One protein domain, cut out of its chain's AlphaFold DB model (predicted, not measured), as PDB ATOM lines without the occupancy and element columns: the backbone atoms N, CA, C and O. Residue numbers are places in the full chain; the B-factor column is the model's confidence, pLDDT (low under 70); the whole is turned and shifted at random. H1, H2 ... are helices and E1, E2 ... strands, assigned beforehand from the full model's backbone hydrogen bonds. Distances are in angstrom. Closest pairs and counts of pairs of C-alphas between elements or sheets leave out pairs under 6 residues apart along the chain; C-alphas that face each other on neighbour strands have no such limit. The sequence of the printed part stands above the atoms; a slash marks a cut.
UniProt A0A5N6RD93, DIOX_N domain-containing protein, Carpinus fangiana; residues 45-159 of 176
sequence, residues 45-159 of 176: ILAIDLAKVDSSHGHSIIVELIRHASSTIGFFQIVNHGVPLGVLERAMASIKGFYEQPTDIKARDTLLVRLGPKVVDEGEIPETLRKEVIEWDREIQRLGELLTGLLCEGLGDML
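This is residues 45 to 159 of the 176 residues of the protein "DIOX_N domain-containing protein" of Carpinus fangiana (UniProt A0A5N6RD93). One long helix, H4, runs through most of the length of a loose, drawn-out model; near its last residues H1 crosses it, and H1 together with the small two-strand sheet E1 E2 makes a head at that end. Near its first residues H4 meets H2, which runs on away from it to a tip, residues 100 to 105, that sticks out; from H3 a long unnamed stretch, residues 107 to 129, folds back to H4. The printed part has 115 residues, with four named helices and two named strands in the order E1, H1, E2, H2, H3, H4; the sheet has the order E1, E2 and is parallel, and the class is mostly helix. The whole is loose, with a radius of gyration of the C-alphas of 17.4 A, and only just elongated, spanning 53 by 27 by 24 A.

E1 is residues 46 to 49, 10.0 A from first to last C-alpha, beginning at C-alpha 46 (124.919, 272.152, 341.337). H1 is residues 56 to 72, 24.5 A long. E2 is residues 76 to 79, 10.0 A. H2 is residues 85 to 100, 22.3 A, ending at C-alpha 100 (100.131, 280.639, 321.158). H3 is residues 103 to 106, 5.0 A. H4 is residues 130 to 159, 42.1 A, ending at C-alpha 159 (135.292, 249.443, 338.252).

E1 and E2 are parallel neighbours, with 29 degrees between their directions; N 48 and O 77 are within hydrogen-bond range at 2.8 A, and N 79 and O 48 at 2.9 A. E1, H1 and E2 form a strand-helix-strand unit, two parallel neighbour strands with a helix between them in the chain, and its crossover is right-handed. The closest C-alphas of E1 and H1 are those of Ile 48 and Leu 65, 7.3 A apart. H1 and H4 touch, with residues 62 to 67 and 150 to 155 alone, about perpendicular at 87 degrees; their closest C-alphas are those of Arg 67 and Gly 154, 5.2 A apart. H2 and H4 touch, with residues 87 to 94 and 132 to 136 alone, at a steep tilt of 57 degrees, opposite ways; their closest C-alphas are those of Ala 91 and Glu 132, 5.0 A apart. H3 is close to H2 but not clearly touching it, the closest C-alphas being those of Tyr 99 and Lys 106 at 7.1 A. H1 and H2 are apart. Every O i to N i+4 pair is within hydrogen-bond range in H1 and H2, and 25 of 26 are in H4; H3 is too short for such a pair.

The two C-alphas farthest apart are those of Asp 104 and Leu 159, at 55.0 A. The printed part has no cut. The link from H3 to H4, 23 residues, is long. Mean pLDDT of the printed part is 85.2; residue 45, residues 105 to 119 and residues 157 to 159 are under 70.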
ATOM      1  N   ILE A  45     120.848 273.919 342.755       69.56
ATOM      2  CA  ILE A  45     121.187 272.913 341.749       69.56
ATOM      3  C   ILE A  45     122.665 273.119 341.417       69.56
ATOM      4  O   ILE A  45     123.056 274.202 340.986       69.56
ATOM      5  N   LEU A  46     123.492 272.099 341.645       84.00
ATOM      6  CA  LEU A  46     124.919 272.152 341.337       84.00
ATOM      7  C   LEU A  46     125.115 272.498 339.856       84.00
ATOM      8  O   LEU A  46     124.585 271.800 339.000       84.00
ATOM      9  N   ALA A  47     125.875 273.550 339.561       90.88
ATOM     10  CA  ALA A  47     126.230 273.925 338.197       90.88
ATOM     11  C   ALA A  47     127.643 273.427 337.863       90.88
ATOM     12  O   ALA A  47     128.594 273.743 338.577       90.88
ATOM     13  N   ILE A  48     127.778 272.667 336.776       92.69
ATOM     14  CA  ILE A  48     129.049 272.159 336.252       92.69
ATOM     15  C   ILE A  48     129.381 272.916 334.965       92.69
ATOM     16  O   ILE A  48     128.581 272.959 334.029       92.69
ATOM     17  N   ASP A  49     130.564 273.522 334.927       93.38
ATOM     18  CA  ASP A  49     131.058 274.319 333.803       93.38
ATOM     19  C   ASP A  49     131.898 273.464 332.842       93.38
ATOM     20  O   ASP A  49     132.931 272.919 333.234       93.38
ATOM     21  N   LEU A  50     131.473 273.365 331.576       96.75
ATOM     22  CA  LEU A  50     132.185 272.610 330.537       96.75
ATOM     23  C   LEU A  50     133.192 273.435 329.725       96.75
ATOM     24  O   LEU A  50     133.828 272.884 328.829       96.75
ATOM     25  N   ALA A  51     133.418 274.715 330.037       94.44
ATOM     26  CA  ALA A  51     134.287 275.594 329.246       94.44
ATOM     27  C   ALA A  51     135.724 275.067 329.056       94.44
ATOM     28  O   ALA A  51     136.416 275.476 328.125       94.44
ATOM     29  N   LYS A  52     136.194 274.180 329.944       91.88
ATOM     30  CA  LYS A  52     137.544 273.589 329.914       91.88
ATOM     31  C   LYS A  52     137.553 272.071 329.713       91.88
ATOM     32  O   LYS A  52     138.573 271.442 330.007       91.88
ATOM     33  N   VAL A  53     136.459 271.495 329.211       94.31
ATOM     34  CA  VAL A  53     136.320 270.042 329.007       94.31
ATOM     35  C   VAL A  53     137.387 269.457 328.077       94.31
ATOM     36  O   VAL A  53     137.814 268.329 328.290       94.31
ATOM     37  N   ASP A  54     137.891 270.234 327.116       93.50
ATOM     38  CA  ASP A  54     138.926 269.783 326.170       93.50
ATOM     39  C   ASP A  54     140.361 269.848 326.733       93.50
ATOM     40  O   ASP A  54     141.309 269.353 326.122       93.50
ATOM     41  N   SER A  55     140.564 270.475 327.897       95.19
ATOM     42  CA  SER A  55     141.878 270.533 328.549       95.19
ATOM     43  C   SER A  55     142.076 269.319 329.456       95.19
ATOM     44  O   SER A  55     141.191 269.018 330.241       95.19
ATOM     45  N   SER A  56     143.242 268.661 329.439       92.31
ATOM     46  CA  SER A  56     143.465 267.442 330.247       92.31
ATOM     47  C   SER A  56     143.149 267.631 331.742       92.31
ATOM     48  O   SER A  56     142.447 266.816 332.336       92.31
ATOM     49  N   HIS A  57     143.596 268.740 332.345       88.50
ATOM     50  CA  HIS A  57     143.317 269.023 333.756       88.50
ATOM     51  C   HIS A  57     141.836 269.355 334.004       88.50
ATOM     52  O   HIS A  57     141.237 268.814 334.929       88.50
ATOM     53  N   GLY A  58     141.222 270.196 333.162       90.19
ATOM     54  CA  GLY A  58     139.800 270.531 333.279       90.19
ATOM     55  C   GLY A  58     138.891 269.321 333.065       90.19
ATOM     56  O   GLY A  58     137.939 269.146 333.816       90.19
ATOM     57  N   HIS A  59     139.237 268.454 332.114       95.25
ATOM     58  CA  HIS A  59     138.539 267.207 331.826       95.25
ATOM     59  C   HIS A  59     138.450 266.322 333.068       95.25
ATOM     60  O   HIS A  59     137.353 265.986 333.496       95.25
ATOM     61  N   SER A  60     139.591 266.045 333.713       91.75
ATOM     62  CA  SER A  60     139.633 265.203 334.917       91.75
ATOM     63  C   SER A  60     138.775 265.753 336.067       91.75
ATOM     64  O   SER A  60     138.079 264.999 336.743       91.75
ATOM     65  N   ILE A  61     138.760 267.080 336.253       92.06
ATOM     66  CA  ILE A  61     137.922 267.737 337.265       92.06
ATOM     67  C   ILE A  61     136.439 267.576 336.920       92.06
ATOM     68  O   ILE A  61     135.634 267.259 337.790       92.06
ATOM     69  N   ILE A  62     136.069 267.792 335.657       95.12
ATOM     70  CA  ILE A  62     134.683 267.680 335.189       95.12
ATOM     71  C   ILE A  62     134.175 266.241 335.323       95.12
ATOM     72  O   ILE A  62     133.051 266.050 335.784       95.12
ATOM     73  N   VAL A  63     134.990 265.243 334.972       95.81
ATOM     74  CA  VAL A  63     134.661 263.818 335.138       95.81
ATOM     75  C   VAL A  63     134.352 263.506 336.604       95.81
ATOM     76  O   VAL A  63     133.290 262.954 336.901       95.81
ATOM     77  N   GLU A  64     135.208 263.935 337.537       91.44
ATOM     78  CA  GLU A  64     134.980 263.707 338.968       91.44
ATOM     79  C   GLU A  64     133.745 264.468 339.486       91.44
ATOM     80  O   GLU A  64     132.966 263.919 340.268       91.44
ATOM     81  N   LEU A  65     133.497 265.698 339.015       92.19
ATOM     82  CA  LEU A  65     132.291 266.458 339.365       92.19
ATOM     83  C   LEU A  65     131.014 265.772 338.870       92.19
ATOM     84  O   LEU A  65     130.067 265.639 339.643       92.19
ATOM     85  N   ILE A  66     130.981 265.317 337.614       93.19
ATOM     86  CA  ILE A  66     129.830 264.605 337.039       93.19
ATOM     87  C   ILE A  66     129.592 263.300 337.794       93.19
ATOM     88  O   ILE A  66     128.452 263.009 338.164       93.19
ATOM     89  N   ARG A  67     130.651 262.536 338.080       92.56
ATOM     90  CA  ARG A  67     130.581 261.306 338.875       92.56
ATOM     91  C   ARG A  67     130.000 261.571 340.261       92.56
ATOM     92  O   ARG A  67     129.053 260.890 340.670       92.56
ATOM     93  N   HIS A  68     130.546 262.554 340.979       89.19
ATOM     94  CA  HIS A  68     130.096 262.910 342.318       89.19
ATOM     95  C   HIS A  68     128.634 263.363 342.300       89.19
ATOM     96  O   HIS A  68     127.808 262.777 342.995       89.19
ATOM     97  N   ALA A  69     128.296 264.336 341.451       88.44
ATOM     98  CA  ALA A  69     126.953 264.893 341.331       88.44
ATOM     99  C   ALA A  69     125.907 263.828 340.977       88.44
ATOM    100  O   ALA A  69     124.824 263.806 341.561       88.44
ATOM    101  N   SER A  70     126.247 262.912 340.065       91.12
ATOM    102  CA  SER A  70     125.372 261.803 339.674       91.12
ATOM    103  C   SER A  70     125.153 260.802 340.810       91.12
ATOM    104  O   SER A  70     124.066 260.243 340.924       91.12
ATOM    105  N   SER A  71     126.157 260.593 341.668       87.44
ATOM    106  CA  SER A  71     126.101 259.613 342.764       87.44
ATOM    107  C   SER A  71     125.463 260.154 344.047       87.44
ATOM    108  O   SER A  71     124.983 259.366 344.859       87.44
ATOM    109  N   THR A  72     125.477 261.474 344.264       85.69
ATOM    110  CA  THR A  72     125.019 262.090 345.524       85.69
ATOM    111  C   THR A  72     123.760 262.936 345.378       85.69
ATOM    112  O   THR A  72     122.912 262.909 346.268       85.69
ATOM    113  N   ILE A  73     123.623 263.679 344.276       86.38
ATOM    114  CA  ILE A  73     122.528 264.640 344.065       86.38
ATOM    115  C   ILE A  73     121.510 264.087 343.062       86.38
ATOM    116  O   ILE A  73     120.307 264.264 343.235       86.38
ATOM    117  N   GLY A  74     121.983 263.435 341.996       85.44
ATOM    118  CA  GLY A  74     121.150 262.883 340.922       85.44
ATOM    119  C   GLY A  74     120.593 263.921 339.939       85.44
ATOM    120  O   GLY A  74     120.049 263.540 338.904       85.44
ATOM    121  N   PHE A  75     120.745 265.222 340.217       87.12
ATOM    122  CA  PHE A  75     120.365 266.304 339.308       87.12
ATOM    123  C   PHE A  75     121.300 267.513 339.436       87.12
ATOM    124  O   PHE A  75     121.563 267.999 340.535       87.12
ATOM    125  N   PHE A  76     121.793 268.013 338.306       90.44
ATOM    126  CA  PHE A  76     122.723 269.139 338.228       90.44
ATOM    127  C   PHE A  76     122.531 269.895 336.909       90.44
ATOM    128  O   PHE A  76     122.031 269.355 335.923       90.44
ATOM    129  N   GLN A  77     122.912 271.166 336.903       92.56
ATOM    130  CA  GLN A  77     122.909 272.025 335.730       92.56
ATOM    131  C   GLN A  77     124.266 271.946 335.030       92.56
ATOM    132  O   GLN A  77     125.309 271.915 335.677       92.56
ATOM    133  N   ILE A  78     124.253 271.987 333.702       93.88
ATOM    134  CA  ILE A  78     125.453 272.190 332.896       93.88
ATOM    135  C   ILE A  78     125.453 273.621 332.356       93.88
ATOM    136  O   ILE A  78     124.433 274.088 331.845       93.88
ATOM    137  N   VAL A  79     126.591 274.306 332.438       94.50
ATOM    138  CA  VAL A  79     126.813 275.632 331.841       94.50
ATOM    139  C   VAL A  79     128.003 275.597 330.884       94.50
ATOM    140  O   VAL A  79     128.821 274.680 330.932       94.50
ATOM    141  N   ASN A  80     128.073 276.575 329.975       94.69
ATOM    142  CA  ASN A  80     129.088 276.636 328.913       94.69
ATOM    143  C   ASN A  80     129.209 275.318 328.116       94.69
ATOM    144  O   ASN A  80     130.292 274.919 327.701       94.69
ATOM    145  N   HIS A  81     128.076 274.649 327.882       94.88
ATOM    146  CA  HIS A  81     127.971 273.346 327.207       94.88
ATOM    147  C   HIS A  81     128.251 273.379 325.695       94.88
ATOM    148  O   HIS A  81     128.220 272.341 325.043       94.88
ATOM    149  N   GLY A  82     128.470 274.560 325.110       94.38
ATOM    150  CA  GLY A  82     128.784 274.707 323.687       94.38
ATOM    151  C   GLY A  82     127.588 274.650 322.731       94.38
ATOM    152  O   GLY A  82     127.797 274.760 321.525       94.38
ATOM    153  N   VAL A  83     126.351 274.545 323.237       95.12
ATOM    154  CA  VAL A  83     125.145 274.694 322.395       95.12
ATOM    155  C   VAL A  83     124.974 276.180 322.070       95.12
ATOM    156  O   VAL A  83     124.923 276.990 323.004       95.12
ATOM    157  N   PRO A  84     124.872 276.574 320.789       96.62
ATOM    158  CA  PRO A  84     124.752 277.979 320.429       96.62
ATOM    159  C   PRO A  84     123.459 278.595 320.974       96.62
ATOM    160  O   PRO A  84     122.365 278.089 320.723       96.62
ATOM    161  N   LEU A  85     123.568 279.740 321.658       94.31
ATOM    162  CA  LEU A  85     122.412 280.426 322.251       94.31
ATOM    163  C   LEU A  85     121.316 280.722 321.213       94.31
ATOM    164  O   LEU A  85     120.142 280.502 321.482       94.31
ATOM    165  N   GLY A  86     121.702 281.123 319.999       96.38
ATOM    166  CA  GLY A  86     120.745 281.399 318.927       96.38
ATOM    167  C   GLY A  86     119.921 280.178 318.497       96.38
ATOM    168  O   GLY A  86     118.785 280.352 318.068       96.38
ATOM    169  N   VAL A  87     120.454 278.955 318.617       95.62
ATOM    170  CA  VAL A  87     119.693 277.720 318.343       95.62
ATOM    171  C   VAL A  87     118.635 277.516 319.425       95.62
ATOM    172  O   VAL A  87     117.468 277.285 319.114       95.62
ATOM    173  N   LEU A  88     119.020 277.680 320.695       92.94
ATOM    174  CA  LEU A  88     118.101 277.571 321.827       92.94
ATOM    175  C   LEU A  88     116.982 278.622 321.757       92.94
ATOM    176  O   LEU A  88     115.808 278.282 321.893       92.94
ATOM    177  N   GLU A  89     117.325 279.884 321.499       94.56
ATOM    178  CA  GLU A  89     116.359 280.985 321.415       94.56
ATOM    179  C   GLU A  89     115.344 280.781 320.288       94.56
ATOM    180  O   GLU A  89     114.145 280.974 320.502       94.56
ATOM    181  N   ARG A  90     115.791 280.349 319.100       95.69
ATOM    182  CA  ARG A  90     114.883 280.076 317.980       95.69
ATOM    183  C   ARG A  90     113.986 278.875 318.244       95.69
ATOM    184  O   ARG A  90     112.788 278.973 317.988       95.69
ATOM    185  N   ALA A  91     114.516 277.787 318.804       92.38
ATOM    186  CA  ALA A  91     113.709 276.630 319.184       92.38
ATOM    187  C   ALA A  91     112.639 277.016 320.220       92.38
ATOM    188  O   ALA A  91     111.458 276.725 320.031       92.38
ATOM    189  N   MET A  92     113.017 277.756 321.269       91.81
ATOM    190  CA  MET A  92     112.079 278.262 322.277       91.81
ATOM    191  C   MET A  92     111.019 279.190 321.675       91.81
ATOM    192  O   MET A  92     109.836 279.046 321.986       91.81
ATOM    193  N   ALA A  93     111.416 280.127 320.811       93.12
ATOM    194  CA  ALA A  93     110.495 281.049 320.151       93.12
ATOM    195  C   ALA A  93     109.523 280.316 319.216       93.12
ATOM    196  O   ALA A  93     108.331 280.614 319.219       93.12
ATOM    197  N   SER A  94     110.017 279.332 318.462       91.75
ATOM    198  CA  SER A  94     109.228 278.495 317.558       91.75
ATOM    199  C   SER A  94     108.181 277.688 318.334       91.75
ATOM    200  O   SER A  94     106.984 277.799 318.061       91.75
ATOM    201  N   ILE A  95     108.602 276.980 319.390       89.12
ATOM    202  CA  ILE A  95     107.710 276.214 320.275       89.12
ATOM    203  C   ILE A  95     106.676 277.134 320.934       89.12
ATOM    204  O   ILE A  95     105.484 276.829 320.937       89.12
ATOM    205  N   LYS A  96     107.104 278.286 321.462       89.19
ATOM    206  CA  LYS A  96     106.198 279.271 322.062       89.19
ATOM    207  C   LYS A  96     105.155 279.758 321.055       89.19
ATOM    208  O   LYS A  96     103.966 279.714 321.361       89.19
ATOM    209  N   GLY A  97     105.588 280.155 319.858       89.62
ATOM    210  CA  GLY A  97     104.700 280.594 318.784       89.62
ATOM    211  C   GLY A  97     103.691 279.515 318.401       89.62
ATOM    212  O   GLY A  97     102.513 279.813 318.234       89.62
ATOM    213  N   PHE A  98     104.112 278.249 318.366       86.69
ATOM    214  CA  PHE A  98     103.208 277.132 318.116       86.69
ATOM    215  C   PHE A  98     102.106 277.009 319.176       86.69
ATOM    216  O   PHE A  98     100.936 276.836 318.826       86.69
ATOM    217  N   TYR A  99     102.451 277.140 320.461       84.31
ATOM    218  CA  TYR A  99     101.484 277.033 321.556       84.31
ATOM    219  C   TYR A  99     100.537 278.234 321.682       84.31
ATOM    220  O   TYR A  99      99.431 278.054 322.206       84.31
ATOM    221  N   GLU A 100     100.940 279.410 321.199       87.81
ATOM    222  CA  GLU A 100     100.131 280.639 321.158       87.81
ATOM    223  C   GLU A 100      99.084 280.649 320.028       87.81
ATOM    224  O   GLU A 100      98.189 281.496 320.035       87.81
ATOM    225  N   GLN A 101      99.136 279.696 319.090       81.06
ATOM    226  CA  GLN A 101      98.128 279.562 318.037       81.06
ATOM    227  C   GLN A 101      96.739 279.172 318.587       81.06
ATOM    228  O   GLN A 101      96.641 278.498 319.623       81.06
ATOM    229  N   PRO A 102      95.654 279.533 317.868       82.25
ATOM    230  CA  PRO A 102      94.301 279.065 318.154       82.25
ATOM    231  C   PRO A 102      94.211 277.538 318.317       82.25
ATOM    232  O   PRO A 102      94.877 276.768 317.618       82.25
ATOM    233  N   THR A 103      93.384 277.086 319.265       73.69
ATOM    234  CA  THR A 103      93.275 275.666 319.642       73.69
ATOM    235  C   THR A 103      92.849 274.770 318.477       73.69
ATOM    236  O   THR A 103      93.281 273.628 318.412       73.69
ATOM    237  N   ASP A 104      92.053 275.269 317.536       72.44
ATOM    238  CA  ASP A 104      91.617 274.566 316.323       72.44
ATOM    239  C   ASP A 104      92.760 274.262 315.337       72.44
ATOM    240  O   ASP A 104      92.672 273.301 314.568       72.44
ATOM    241  N   ILE A 105      93.845 275.040 315.390       68.56
ATOM    242  CA  ILE A 105      95.069 274.813 314.614       68.56
ATOM    243  C   ILE A 105      95.983 273.830 315.361       68.56
ATOM    244  O   ILE A 105      96.433 272.846 314.786       68.56
ATOM    245  N   LYS A 106      96.186 274.035 316.668       68.69
ATOM    246  CA  LYS A 106      97.075 273.208 317.504       68.69
ATOM    247  C   LYS A 106      96.525 271.811 317.826       68.69
ATOM    248  O   LYS A 106      97.300 270.884 318.005       68.69
ATOM    249  N   ALA A 107      95.206 271.628 317.915       61.03
ATOM    250  CA  ALA A 107      94.602 270.349 318.313       61.03
ATOM    251  C   ALA A 107      94.819 269.216 317.296       61.03
ATOM    252  O   ALA A 107      94.645 268.051 317.651       61.03
ATOM    253  N   ARG A 108      95.189 269.541 316.049       60.22
ATOM    254  CA  ARG A 108      95.560 268.540 315.038       60.22
ATOM    255  C   ARG A 108      96.959 267.967 315.264       60.22
ATOM    256  O   ARG A 108      97.177 266.801 314.959       60.22
ATOM    257  N   ASP A 109      97.838 268.747 315.886       61.78
ATOM    258  CA  ASP A 109      99.256 268.447 316.006       61.78
ATOM    259  C   ASP A 109      99.657 268.458 317.490       61.78
ATOM    260  O   ASP A 109      99.934 269.495 318.086       61.78
ATOM    261  N   THR A 110      99.680 267.298 318.148       62.97
ATOM    262  CA  THR A 110     100.277 267.223 319.492       62.97
ATOM    263  C   THR A 110     101.792 267.166 319.343       62.97
ATOM    264  O   THR A 110     102.329 266.159 318.892       62.97
ATOM    265  N   LEU A 111     102.490 268.233 319.739       65.62
ATOM    266  CA  LEU A 111     103.950 268.247 319.738       65.62
ATOM    267  C   LEU A 111     104.483 267.351 320.863       65.62
ATOM    268  O   LEU A 111     104.526 267.758 322.025       65.62
ATOM    269  N   LEU A 112     104.923 266.147 320.507       62.78
ATOM    270  CA  LEU A 112     105.575 265.210 321.416       62.78
ATOM    271  C   LEU A 112     107.011 264.981 320.936       62.78
ATOM    272  O   LEU A 112     107.306 264.026 320.229       62.78
ATOM    273  N   VAL A 113     107.918 265.887 321.308       62.25
ATOM    274  CA  VAL A 113     109.345 265.731 320.992       62.25
ATOM    275  C   VAL A 113     109.944 264.716 321.961       62.25
ATOM    276  O   VAL A 113     110.156 265.016 323.138       62.25
ATOM    277  N   ARG A 114     110.189 263.488 321.491       60.56
ATOM    278  CA  ARG A 114     110.927 262.484 322.267       60.56
ATOM    279  C   ARG A 114     112.420 262.725 322.106       60.56
ATOM    280  O   ARG A 114     112.986 262.425 321.064       60.56
ATOM    281  N   LEU A 115     113.046 263.202 323.172       54.28
ATOM    282  CA  LEU A 115     114.499 263.245 323.287       54.28
ATOM    283  C   LEU A 115     114.999 261.846 323.652       54.28
ATOM    284  O   LEU A 115     114.639 261.293 324.693       54.28
ATOM    285  N   GLY A 116     115.793 261.247 322.777       58.31
ATOM    286  CA  GLY A 116     116.421 259.947 322.978       58.31
ATOM    287  C   GLY A 116     117.438 259.685 321.870       58.31
ATOM    288  O   GLY A 116     117.501 260.459 320.921       58.31
ATOM    289  N   PRO A 117     118.200 258.581 321.916       60.19
ATOM    290  CA  PRO A 117     119.188 258.243 320.882       60.19
ATOM    291  C   PRO A 117     118.557 257.892 319.518       60.19
ATOM    292  O   PRO A 117     119.228 257.379 318.625       60.19
ATOM    293  N   LYS A 118     117.244 258.095 319.362       65.31
ATOM    294  CA  LYS A 118     116.511 257.841 318.130       65.31
ATOM    295  C   LYS A 118     116.465 259.140 317.335       65.31
ATOM    296  O   LYS A 118     116.019 260.155 317.856       65.31
ATOM    297  N   VAL A 119     116.871 259.062 316.070       68.19
ATOM    298  CA  VAL A 119     116.725 260.159 315.108       68.19
ATOM    299  C   VAL A 119     115.267 260.615 315.094       68.19
ATOM    300  O   VAL A 119     114.361 259.780 314.989       68.19
ATOM    301  N   VAL A 120     115.050 261.922 315.226       72.81
ATOM    302  CA  VAL A 120     113.710 262.505 315.201       72.81
ATOM    303  C   VAL A 120     113.065 262.226 313.844       72.81
ATOM    304  O   VAL A 120     113.653 262.510 312.800       72.81
ATOM    305  N   ASP A 121     111.859 261.657 313.863       75.50
ATOM    306  CA  ASP A 121     111.058 261.493 312.655       75.50
ATOM    307  C   ASP A 121     110.488 262.858 312.252       75.50
ATOM    308  O   ASP A 121     109.663 263.448 312.950       75.50
ATOM    309  N   GLU A 122     110.950 263.371 311.114       76.69
ATOM    310  CA  GLU A 122     110.552 264.663 310.559       76.69
ATOM    311  C   GLU A 122     109.031 264.781 310.347       76.69
ATOM    312  O   GLU A 122     108.483 265.889 310.418       76.69
ATOM    313  N   GLY A 123     108.347 263.651 310.122       76.50
ATOM    314  CA  GLY A 123     106.897 263.578 309.953       76.50
ATOM    315  C   GLY A 123     106.104 263.745 311.251       76.50
ATOM    316  O   GLY A 123     104.942 264.138 311.194       76.50
ATOM    317  N   GLU A 124     106.719 263.503 312.413       77.12
ATOM    318  CA  GLU A 124     106.087 263.694 313.728       77.12
ATOM    319  C   GLU A 124     106.174 265.154 314.209       77.12
ATOM    320  O   GLU A 124     105.461 265.553 315.133       77.12
ATOM    321  N   ILE A 125     107.032 265.970 313.585       81.94
ATOM    322  CA  ILE A 125     107.183 267.384 313.928       81.94
ATOM    323  C   ILE A 125     106.253 268.239 313.052       81.94
ATOM    324  O   ILE A 125     106.324 268.150 311.818       81.94
ATOM    325  N   PRO A 126     105.451 269.142 313.652       84.69
ATOM    326  CA  PRO A 126     104.678 270.130 312.907       84.69
ATOM    327  C   PRO A 126     105.578 270.944 311.976       84.69
ATOM    328  O   PRO A 126     106.682 271.348 312.356       84.69
ATOM    329  N   GLU A 127     105.099 271.235 310.767       83.94
ATOM    330  CA  GLU A 127     105.904 271.890 309.724       83.94
ATOM    331  C   GLU A 127     106.502 273.227 310.182       83.94
ATOM    332  O   GLU A 127     107.634 273.561 309.835       83.94
ATOM    333  N   THR A 128     105.767 273.964 311.016       83.88
ATOM    334  CA  THR A 128     106.171 275.267 311.563       83.88
ATOM    335  C   THR A 128     107.345 275.182 312.539       83.88
ATOM    336  O   THR A 128     108.055 276.170 312.729       83.88
ATOM    337  N   LEU A 129     107.557 274.016 313.151       87.94
ATOM    338  CA  LEU A 129     108.572 273.774 314.177       87.94
ATOM    339  C   LEU A 129     109.794 273.030 313.644       87.94
ATOM    340  O   LEU A 129     110.887 273.140 314.195       87.94
ATOM    341  N   ARG A 130     109.601 272.269 312.570       88.25
ATOM    342  CA  ARG A 130     110.529 271.264 312.059       88.25
ATOM    343  C   ARG A 130     111.970 271.744 311.944       88.25
ATOM    344  O   ARG A 130     112.867 271.107 312.482       88.25
ATOM    345  N   LYS A 131     112.194 272.882 311.288       91.81
ATOM    346  CA  LYS A 131     113.546 273.412 311.073       91.81
ATOM    347  C   LYS A 131     114.270 273.685 312.396       91.81
ATOM    348  O   LYS A 131     115.385 273.210 312.588       91.81
ATOM    349  N   GLU A 132     113.634 274.441 313.288       93.81
ATOM    350  CA  GLU A 132     114.269 274.904 314.526       93.81
ATOM    351  C   GLU A 132     114.399 273.762 315.553       93.81
ATOM    352  O   GLU A 132     115.404 273.675 316.252       93.81
ATOM    353  N   VAL A 133     113.429 272.837 315.603       88.75
ATOM    354  CA  VAL A 133     113.479 271.662 316.493       88.75
ATOM    355  C   VAL A 133     114.540 270.656 316.046       88.75
ATOM    356  O   VAL A 133     115.252 270.139 316.899       88.75
ATOM    357  N   ILE A 134     114.694 270.399 314.741       88.94
ATOM    358  CA  ILE A 134     115.732 269.482 314.231       88.94
ATOM    359  C   ILE A 134     117.136 270.049 314.470       88.94
ATOM    360  O   ILE A 134     118.049 269.305 314.820       88.94
ATOM    361  N   GLU A 135     117.332 271.355 314.272       92.56
ATOM    362  CA  GLU A 135     118.623 271.991 314.559       92.56
ATOM    363  C   GLU A 135     118.970 271.888 316.049       92.56
ATOM    364  O   GLU A 135     120.078 271.486 316.398       92.56
ATOM    365  N   TRP A 136     118.006 272.174 316.927       92.00
ATOM    366  CA  TRP A 136     118.179 272.029 318.369       92.00
ATOM    367  C   TRP A 136     118.427 270.578 318.803       92.00
ATOM    368  O   TRP A 136     119.323 270.338 319.610       92.00
ATOM    369  N   ASP A 137     117.706 269.604 318.241       88.88
ATOM    370  CA  ASP A 137     117.877 268.177 318.546       88.88
ATOM    371  C   ASP A 137     119.306 267.689 318.263       88.88
ATOM    372  O   ASP A 137     119.896 267.008 319.099       88.88
ATOM    373  N   ARG A 138     119.916 268.116 317.149       90.31
ATOM    374  CA  ARG A 138     121.316 267.776 316.822       90.31
ATOM    375  C   ARG A 138     122.299 268.260 317.885       90.31
ATOM    376  O   ARG A 138     123.203 267.522 318.275       90.31
ATOM    377  N   GLU A 139     122.127 269.492 318.359       93.06
ATOM    378  CA  GLU A 139     122.992 270.059 319.396       93.06
ATOM    379  C   GLU A 139     122.800 269.353 320.747       93.06
ATOM    380  O   GLU A 139     123.772 269.086 321.457       93.06
ATOM    381  N   ILE A 140     121.559 268.995 321.091       89.88
ATOM    382  CA  ILE A 140     121.256 268.250 322.319       89.88
ATOM    383  C   ILE A 140     121.780 266.813 322.254       89.88
ATOM    384  O   ILE A 140     122.309 266.332 323.255       89.88
ATOM    385  N   GLN A 141     121.700 266.138 321.103       90.00
ATOM    386  CA  GLN A 141     122.287 264.808 320.911       90.00
ATOM    387  C   GLN A 141     123.801 264.835 321.112       90.00
ATOM    388  O   GLN A 141     124.319 264.069 321.923       90.00
ATOM    389  N   ARG A 142     124.500 265.780 320.468       92.50
ATOM    390  CA  ARG A 142     125.945 265.972 320.652       92.50
ATOM    391  C   ARG A 142     126.308 266.195 322.123       92.50
ATOM    392  O   ARG A 142     127.258 265.597 322.627       92.50
ATOM    393  N   LEU A 143     125.568 267.062 322.820       93.50
ATOM    394  CA  LEU A 143     125.793 267.310 324.246       93.50
ATOM    395  C   LEU A 143     125.519 266.055 325.090       93.50
ATOM    396  O   LEU A 143     126.274 265.758 326.012       93.50
ATOM    397  N   GLY A 144     124.464 265.305 324.770       91.56
ATOM    398  CA  GLY A 144     124.113 264.055 325.442       91.56
ATOM    399  C   GLY A 144     125.194 262.984 325.308       91.56
ATOM    400  O   GLY A 144     125.525 262.329 326.296       91.56
ATOM    401  N   GLU A 145     125.790 262.837 324.124       91.69
ATOM    402  CA  GLU A 145     126.925 261.936 323.887       91.69
ATOM    403  C   GLU A 145     128.144 262.326 324.729       91.69
ATOM    404  O   GLU A 145     128.715 261.472 325.408       91.69
ATOM    405  N   LEU A 146     128.492 263.618 324.759       94.69
ATOM    406  CA  LEU A 146     129.584 264.131 325.592       94.69
ATOM    407  C   LEU A 146     129.347 263.833 327.078       94.69
ATOM    408  O   LEU A 146     130.212 263.268 327.742       94.69
ATOM    409  N   LEU A 147     128.170 264.188 327.603       94.38
ATOM    410  CA  LEU A 147     127.829 263.977 329.013       94.38
ATOM    411  C   LEU A 147     127.800 262.490 329.380       94.38
ATOM    412  O   LEU A 147     128.267 262.116 330.455       94.38
ATOM    413  N   THR A 148     127.295 261.641 328.483       92.56
ATOM    414  CA  THR A 148     127.309 260.185 328.668       92.56
ATOM    415  C   THR A 148     128.741 259.656 328.693       92.56
ATOM    416  O   THR A 148     129.059 258.831 329.543       92.56
ATOM    417  N   GLY A 149     129.621 260.153 327.818       94.19
ATOM    418  CA  GLY A 149     131.045 259.814 327.822       94.19
ATOM    419  C   GLY A 149     131.723 260.160 329.149       94.19
ATOM    420  O   GLY A 149     132.320 259.284 329.770       94.19
ATOM    421  N   LEU A 150     131.542 261.395 329.630       95.56
ATOM    422  CA  LEU A 150     132.099 261.863 330.907       95.56
ATOM    423  C   LEU A 150     131.580 261.049 332.102       95.56
ATOM    424  O   LEU A 150     132.337 260.722 333.015       95.56
ATOM    425  N   LEU A 151     130.290 260.693 332.095       93.50
ATOM    426  CA  LEU A 151     129.706 259.833 333.120       93.50
ATOM    427  C   LEU A 151     130.311 258.425 333.075       93.50
ATOM    428  O   LEU A 151     130.713 257.900 334.110       93.50
ATOM    429  N   CYS A 152     130.388 257.814 331.891       93.06
ATOM    430  CA  CYS A 152     130.972 256.487 331.702       93.06
ATOM    431  C   CYS A 152     132.438 256.434 332.138       93.06
ATOM    432  O   CYS A 152     132.837 255.453 332.758       93.06
ATOM    433  N   GLU A 153     133.222 257.476 331.861       94.31
ATOM    434  CA  GLU A 153     134.609 257.593 332.319       94.31
ATOM    435  C   GLU A 153     134.688 257.609 333.852       94.31
ATOM    436  O   GLU A 153     135.343 256.753 334.447       94.31
ATOM    437  N   GLY A 154     133.911 258.480 334.504       91.69
ATOM    438  CA  GLY A 154     133.866 258.548 335.968       91.69
ATOM    439  C   GLY A 154     133.341 257.266 336.634       91.69
ATOM    440  O   GLY A 154     133.695 256.956 337.773       91.69
ATOM    441  N   LEU A 155     132.504 256.489 335.938       85.69
ATOM    442  CA  LEU A 155     132.070 255.158 336.376       85.69
ATOM    443  C   LEU A 155     133.128 254.072 336.106       85.69
ATOM    444  O   LEU A 155     133.257 253.142 336.901       85.69
ATOM    445  N   GLY A 156     133.891 254.171 335.016       78.12
ATOM    446  CA  GLY A 156     134.977 253.249 334.674       78.12
ATOM    447  C   GLY A 156     136.080 253.242 335.731       78.12
ATOM    448  O   GLY A 156     136.527 252.171 336.151       78.12
ATOM    449  N   ASP A 157     136.404 254.415 336.274       58.38
ATOM    450  CA  ASP A 157     137.307 254.560 337.420       58.38
ATOM    451  C   ASP A 157     136.774 253.888 338.701       58.38
ATOM    452  O   ASP A 157     137.559 253.474 339.559       58.38
ATOM    453  N   MET A 158     135.452 253.686 338.841       55.41
ATOM    454  CA  MET A 158     134.894 252.885 339.944       55.41
ATOM    455  C   MET A 158     135.109 251.381 339.767       55.41
ATOM    456  O   MET A 158     135.285 250.679 340.761       55.41
ATOM    457  N   LEU A 159     135.103 250.871 338.533       50.81
ATOM    458  CA  LEU A 159     135.292 249.443 338.252       50.81
ATOM    459  C   LEU A 159     136.776 249.035 338.210       50.81
ATOM    460  O   LEU A 159     137.088 247.852 338.340       50.81
TER     461      LEU A 159